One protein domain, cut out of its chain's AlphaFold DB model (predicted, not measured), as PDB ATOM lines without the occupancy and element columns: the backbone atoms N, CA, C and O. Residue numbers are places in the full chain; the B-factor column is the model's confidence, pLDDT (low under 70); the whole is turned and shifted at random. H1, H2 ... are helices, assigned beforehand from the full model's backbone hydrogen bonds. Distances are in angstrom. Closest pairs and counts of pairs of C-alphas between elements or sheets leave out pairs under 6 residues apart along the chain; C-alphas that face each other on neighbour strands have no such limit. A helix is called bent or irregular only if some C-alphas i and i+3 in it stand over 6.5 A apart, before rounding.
ATOM      1  N   ARG A  43     -23.417  48.295  28.896       95.62
ATOM      2  CA  ARG A  43     -24.416  47.236  28.690       95.62
ATOM      3  C   ARG A  43     -23.750  45.866  28.705       95.62
ATOM      4  O   ARG A  43     -24.204  44.974  29.418       95.62
ATOM      5  N   VAL A  44     -22.649  45.715  27.972       96.94
ATOM      6  CA  VAL A  44     -21.866  44.470  27.952       96.94
ATOM      7  C   VAL A  44     -21.307  44.176  29.337       96.94
ATOM      8  O   VAL A  44     -21.360  43.039  29.794       96.94
ATOM      9  N   THR A  45     -20.805  45.191  30.039       96.69
ATOM     10  CA  THR A  45     -20.189  45.008  31.357       96.69
ATOM     11  C   THR A  45     -21.217  44.578  32.394       96.69
ATOM     12  O   THR A  45     -20.954  43.624  33.121       96.69
ATOM     13  N   VAL A  46     -22.396  45.208  32.438       96.75
ATOM     14  CA  VAL A  46     -23.504  44.785  33.316       96.75
ATOM     15  C   VAL A  46     -23.940  43.356  32.994       96.75
ATOM     16  O   VAL A  46     -24.110  42.556  33.906       96.75
ATOM     17  N   ALA A  47     -24.021  42.992  31.712       95.69
ATOM     18  CA  ALA A  47     -24.397  41.643  31.291       95.69
ATOM     19  C   ALA A  47     -23.333  40.560  31.569       95.69
ATOM     20  O   ALA A  47     -23.636  39.375  31.438       95.69
ATOM     21  N   THR A  48     -22.092  40.927  31.914       95.94
ATOM     22  CA  THR A  48     -20.970  39.973  32.010       95.94
ATOM     23  C   THR A  48     -20.222  40.031  33.340       95.94
ATOM     24  O   THR A  48     -20.180  39.043  34.069       95.94
ATOM     25  N   ALA A  49     -19.602  41.165  33.661       95.69
ATOM     26  CA  ALA A  49     -18.607  41.272  34.725       95.69
ATOM     27  C   ALA A  49     -19.072  42.116  35.922       95.69
ATOM     28  O   ALA A  49     -18.668  41.848  37.055       95.69
ATOM     29  N   ALA A  50     -19.932  43.117  35.715       95.88
ATOM     30  CA  ALA A  50     -20.387  44.022  36.771       95.88
ATOM     31  C   ALA A  50     -21.549  43.423  37.578       95.88
ATOM     32  O   ALA A  50     -22.651  43.961  37.612       95.88
ATOM     33  N   ARG A  51     -21.273  42.315  38.276       95.44
ATOM     34  CA  ARG A  51     -22.249  41.542  39.066       95.44
ATOM     35  C   ARG A  51     -23.013  42.386  40.086       95.44
ATOM     36  O   ARG A  51     -24.212  42.207  40.234       95.44
ATOM     37  N   LEU A  52     -22.328  43.309  40.766       97.06
ATOM     38  CA  LEU A  52     -22.970  44.194  41.743       97.06
ATOM     39  C   LEU A  52     -23.894  45.207  41.067       97.06
ATOM     40  O   LEU A  52     -25.002  45.411  41.540       97.06
ATOM     41  N   ALA A  53     -23.474  45.785  39.938       96.44
ATOM     42  CA  ALA A  53     -24.315  46.705  39.178       96.44
ATOM     43  C   ALA A  53     -25.544  45.992  38.600       96.44
ATOM     44  O   ALA A  53     -26.637  46.534  38.659       96.44
ATOM     45  N   ALA A  54     -25.376  44.767  38.091       97.44
ATOM     46  CA  ALA A  54     -26.478  43.939  37.612       97.44
ATOM     47  C   ALA A  54     -27.469  43.590  38.731       97.44
ATOM     48  O   ALA A  54     -28.673  43.622  38.504       97.44
ATOM     49  N   ALA A  55     -26.970  43.288  39.935       97.50
ATOM     50  CA  ALA A  55     -27.809  42.936  41.076       97.50
ATOM     51  C   ALA A  55     -28.734  44.083  41.507       97.50
ATOM     52  O   ALA A  55     -29.868  43.826  41.892       97.50
ATOM     53  N   VAL A  56     -28.265  45.330  41.417       97.44
ATOM     54  CA  VAL A  56     -29.028  46.513  41.852       97.44
ATOM     55  C   VAL A  56     -29.714  47.264  40.706       97.44
ATOM     56  O   VAL A  56     -30.311  48.310  40.938       97.44
ATOM     57  N   TYR A  57     -29.611  46.774  39.467       96.19
ATOM     58  CA  TYR A  57     -30.018  47.515  38.266       96.19
ATOM     59  C   TYR A  57     -31.515  47.864  38.240       96.19
ATOM     60  O   TYR A  57     -31.885  48.934  37.767       96.19
ATOM     61  N   GLU A  58     -32.352  46.970  38.768       96.31
ATOM     62  CA  GLU A  58     -33.817  47.103  38.783       96.31
ATOM     63  C   GLU A  58     -34.364  47.599  40.135       96.31
ATOM     64  O   GLU A  58     -35.578  47.697  40.305       96.31
ATOM     65  N   CYS A  59     -33.500  47.902  41.112       98.00
ATOM     66  CA  CYS A  59     -33.941  48.378  42.423       98.00
ATOM     67  C   CYS A  59     -34.568  49.776  42.321       98.00
ATOM     68  O   CYS A  59     -34.044  50.670  41.654       98.00
ATOM     69  N   GLY A  60     -35.673  49.986  43.036       97.69
ATOM     70  CA  GLY A  60     -36.415  51.245  43.044       97.69
ATOM     71  C   GLY A  60     -35.937  52.255  44.089       97.69
ATOM     72  O   GLY A  60     -36.344  53.417  44.043       97.69
ATOM     73  N   SER A  61     -35.095  51.842  45.040       97.94
ATOM     74  CA  SER A  61     -34.569  52.709  46.100       97.94
ATOM     75  C   SER A  61     -33.143  52.346  46.518       97.94
ATOM     76  O   SER A  61     -32.639  51.256  46.235       97.94
ATOM     77  N   LEU A  62     -32.488  53.275  47.223       96.75
ATOM     78  CA  LEU A  62     -31.164  53.044  47.805       96.75
ATOM     79  C   LEU A  62     -31.213  51.990  48.913       96.75
ATOM     80  O   LEU A  62     -30.274  51.215  49.051       96.75
ATOM     81  N   GLU A  63     -32.302  51.942  49.681       97.25
ATOM     82  CA  GLU A  63     -32.531  50.939  50.721       97.25
ATOM     83  C   GLU A  63     -32.602  49.536  50.127       97.25
ATOM     84  O   GLU A  63     -31.868  48.654  50.562       97.25
ATOM     85  N   GLU A  64     -33.419  49.354  49.088       98.38
ATOM     86  CA  GLU A  64     -33.558  48.070  48.403       98.38
ATOM     87  C   GLU A  64     -32.222  47.623  47.794       98.38
ATOM     88  O   GLU A  64     -31.798  46.483  47.980       98.38
ATOM     89  N   ALA A  65     -31.511  48.537  47.127       98.19
ATOM     90  CA  ALA A  65     -30.190  48.251  46.581       98.19
ATOM     91  C   ALA A  65     -29.184  47.857  47.678       98.19
ATOM     92  O   ALA A  65     -28.382  46.943  47.479       98.19
ATOM     93  N   ASN A  66     -29.221  48.516  48.839       97.94
ATOM     94  CA  ASN A  66     -28.343  48.202  49.962       97.94
ATOM     95  C   ASN A  66     -28.632  46.809  50.537       97.94
ATOM     96  O   ASN A  66     -27.697  46.040  50.753       97.94
ATOM     97  N   ASP A  67     -29.907  46.454  50.699       98.06
ATOM     98  CA  ASP A  67     -30.326  45.129  51.168       98.06
ATOM     99  C   ASP A  67     -29.889  44.025  50.188       98.06
ATOM    100  O   ASP A  67     -29.384  42.973  50.598       98.06
ATOM    101  N   VAL A  68     -29.994  44.276  48.876       98.38
ATOM    102  CA  VAL A  68     -29.475  43.367  47.842       98.38
ATOM    103  C   VAL A  68     -27.960  43.204  47.967       98.38
ATOM    104  O   VAL A  68     -27.470  42.072  47.969       98.38
ATOM    105  N   LEU A  69     -27.199  44.291  48.118       98.12
ATOM    106  CA  LEU A  69     -25.746  44.215  48.309       98.12
ATOM    107  C   LEU A  69     -25.375  43.444  49.584       98.12
ATOM    108  O   LEU A  69     -24.478  42.597  49.546       98.12
ATOM    109  N   HIS A  70     -26.108  43.644  50.681       98.12
ATOM    110  CA  HIS A  70     -25.920  42.900  51.929       98.12
ATOM    111  C   HIS A  70     -26.180  41.408  51.758       98.12
ATOM    112  O   HIS A  70     -25.404  40.597  52.263       98.12
ATOM    113  N   SER A  71     -27.207  41.027  50.989       97.94
ATOM    114  CA  SER A  71     -27.484  39.618  50.672       97.94
ATOM    115  C   SER A  71     -26.337  38.938  49.906       97.94
ATOM    116  O   SER A  71     -26.162  37.723  49.987       97.94
ATOM    117  N   LEU A  72     -25.508  39.731  49.214       97.56
ATOM    118  CA  LEU A  72     -24.292  39.295  48.523       97.56
ATOM    119  C   LEU A  72     -23.028  39.386  49.398       97.56
ATOM    120  O   LEU A  72     -21.925  39.138  48.908       97.56
ATOM    121  N   GLY A  73     -23.165  39.746  50.677       97.56
ATOM    122  CA  GLY A  73     -22.048  39.947  51.602       97.56
ATOM    123  C   GLY A  73     -21.236  41.214  51.321       97.56
ATOM    124  O   GLY A  73     -20.091  41.319  51.764       97.56
ATOM    125  N   VAL A  74     -21.796  42.166  50.569       97.69
ATOM    126  CA  VAL A  74     -21.136  43.421  50.211       97.69
ATOM    127  C   VAL A  74     -21.638  44.543  51.101       97.69
ATOM    128  O   VAL A  74     -22.819  44.861  51.106       97.69
ATOM    129  N   ARG A  75     -20.709  45.185  51.804       97.12
ATOM    130  CA  ARG A  75     -20.948  46.433  52.530       97.12
ATOM    131  C   ARG A  75     -20.803  47.626  51.584       97.12
ATOM    132  O   ARG A  75     -19.848  47.661  50.805       97.12
ATOM    133  N   SER A  76     -21.721  48.586  51.649       96.56
ATOM    134  CA  SER A  76     -21.776  49.744  50.749       96.56
ATOM    135  C   SER A  76     -21.279  51.040  51.413       96.56
ATOM    136  O   SER A  76     -21.005  51.082  52.615       96.56
ATOM    137  N   GLU A  77     -21.176  52.124  50.634       94.56
ATOM    138  CA  GLU A  77     -20.896  53.463  51.181       94.56
ATOM    139  C   GLU A  77     -22.059  53.982  52.042       94.56
ATOM    140  O   GLU A  77     -21.814  54.650  53.041       94.56
ATOM    141  N   LEU A  78     -23.308  53.595  51.743       95.94
ATOM    142  CA  LEU A  78     -24.473  53.984  52.545       95.94
ATOM    143  C   LEU A  78     -24.364  53.458  53.986       95.94
ATOM    144  O   LEU A  78     -24.774  54.133  54.931       95.94
ATOM    145  N   ASP A  79     -23.770  52.276  54.181       96.44
ATOM    146  CA  ASP A  79     -23.496  51.750  55.523       96.44
ATOM    147  C   ASP A  79     -22.483  52.623  56.272       96.44
ATOM    148  O   ASP A  79     -22.674  52.927  57.452       96.44
ATOM    149  N   LEU A  80     -21.421  53.051  55.579       93.69
ATOM    150  CA  LEU A  80     -20.377  53.914  56.134       93.69
ATOM    151  C   LEU A  80     -20.928  55.295  56.503       93.69
ATOM    152  O   LEU A  80     -20.625  55.807  57.580       93.69
ATOM    153  N   GLU A  81     -21.749  55.887  55.639       94.88
ATOM    154  CA  GLU A  81     -22.415  57.169  55.884       94.88
ATOM    155  C   GLU A  81     -23.312  57.096  57.125       94.88
ATOM    156  O   GLU A  81     -23.146  57.884  58.058       94.88
ATOM    157  N   ARG A  82     -24.170  56.073  57.213       94.31
ATOM    158  CA  ARG A  82     -25.064  55.868  58.363       94.31
ATOM    159  C   ARG A  82     -24.310  55.603  59.668       94.31
ATOM    160  O   ARG A  82     -24.767  55.984  60.743       94.31
ATOM    161  N   GLU A  83     -23.167  54.923  59.625       94.75
ATOM    162  CA  GLU A  83     -22.326  54.724  60.814       94.75
ATOM    163  C   GLU A  83     -21.663  56.010  61.301       94.75
ATOM    164  O   GLU A  83     -21.590  56.222  62.514       94.75
ATOM    165  N   ARG A  84     -21.221  56.874  60.377       93.19
ATOM    166  CA  ARG A  84     -20.692  58.206  60.705       93.19
ATOM    167  C   ARG A  84     -21.762  59.086  61.346       93.19
ATOM    168  O   ARG A  84     -21.469  59.771  62.315       93.19
ATOM    169  N   GLU A  85     -23.002  59.028  60.865       91.25
ATOM    170  CA  GLU A  85     -24.122  59.758  61.478       91.25
ATOM    171  C   GLU A  85     -24.452  59.257  62.892       91.25
ATOM    172  O   GLU A  85     -24.743  60.051  63.786       91.25
ATOM    173  N   ARG A  86     -24.376  57.938  63.120       86.81
ATOM    174  CA  ARG A  86     -24.609  57.324  64.441       86.81
ATOM    175  C   ARG A  86     -23.453  57.507  65.424       86.81
ATOM    176  O   ARG A  86     -23.666  57.369  66.626       86.81
ATOM    177  N   SER A  87     -22.255  57.794  64.923       69.19
ATOM    178  CA  SER A  87     -21.048  58.040  65.712       69.19
ATOM    179  C   SER A  87     -20.684  59.522  65.591       69.19
ATOM    180  O   SER A  87     -19.763  59.846  64.838       69.19
TER     181      SER A  87
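What this domain is: This is residues 43 to 87 of the 90 residues of the protein "DUF1152 domain-containing protein" of Thermoleophilaceae bacterium (UniProt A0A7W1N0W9). Four helices are strung one after another along the longest axis, with few contacts between them: the two short helices H1 and H2 come first, H3 lies across the axis, and H4 runs along it at the far end. Residues 80 to 87, of which 80 to 86 belong to H4, stick out as an arm that adds to the length. The printed part has 45 residues, with the four named helices in the order H1, H2, H3, H4 and no named strand; its class is all helix. The whole is loose, with a radius of gyration of the C-alphas of 12.0 A, and the C-alphas span 40 by 19 by 16 A.

Where its parts are: H1 is residues 43 to 48 and measures 8.7 A from first to last C-alpha; C-alpha 43 is at (-24.416, 47.236, 28.690). H2 follows after two residues, with residues 51 to 55, and measures 6.1 A. H3, residues 62 to 71, is 14.2 A long and begins with C-alpha 62 at (-31.164, 53.044, 47.805). H4, residues 77 to 86, is 14.3 A long and ends with C-alpha 86 at (-24.609, 57.324, 64.441). H3 and H4, of 10 residues each, are the longest helices by residues, and no helix is bent.

How they stand to each other: H1 and H2 touch only at the corner by their link, and only just, with 3 pairs of C-alphas within 8 A; their closest C-alphas, those of Val 46 and Ala 54, are 5.3 A apart. H2 and H3 only just touch, also with 3 pairs of C-alphas within 8 A; the closest are those of Ala 55 and Val 68, at 7.0 A. H3 and H4 are close but not clearly touching, with 1 pair of C-alphas within 8 A, those of Asn 66 and Leu 78 at 7.4 A. The lines of H3 and H4 are about perpendicular, at 74 degrees. H1 is apart from H3 and from H4, and H2 is apart from H4. In H1, H2, H3 and H4 every O i to N i+4 pair is within hydrogen-bond range.

The domain as a whole: The two C-alphas farthest apart are those of Val 44 and Ser 87, at 40.1 A. Residues 80 to 87 stand free, and the body without them has 37 residues and spans 28 by 20 by 15 A. The printed part has no cut. The links from H1 to H2 and from H3 to H4 are tight, the link from H2 to H3, of 6 residues, is short, and no link is long. The mean pLDDT of the printed part is 95.7, and one residue, Ser 87, is under 70.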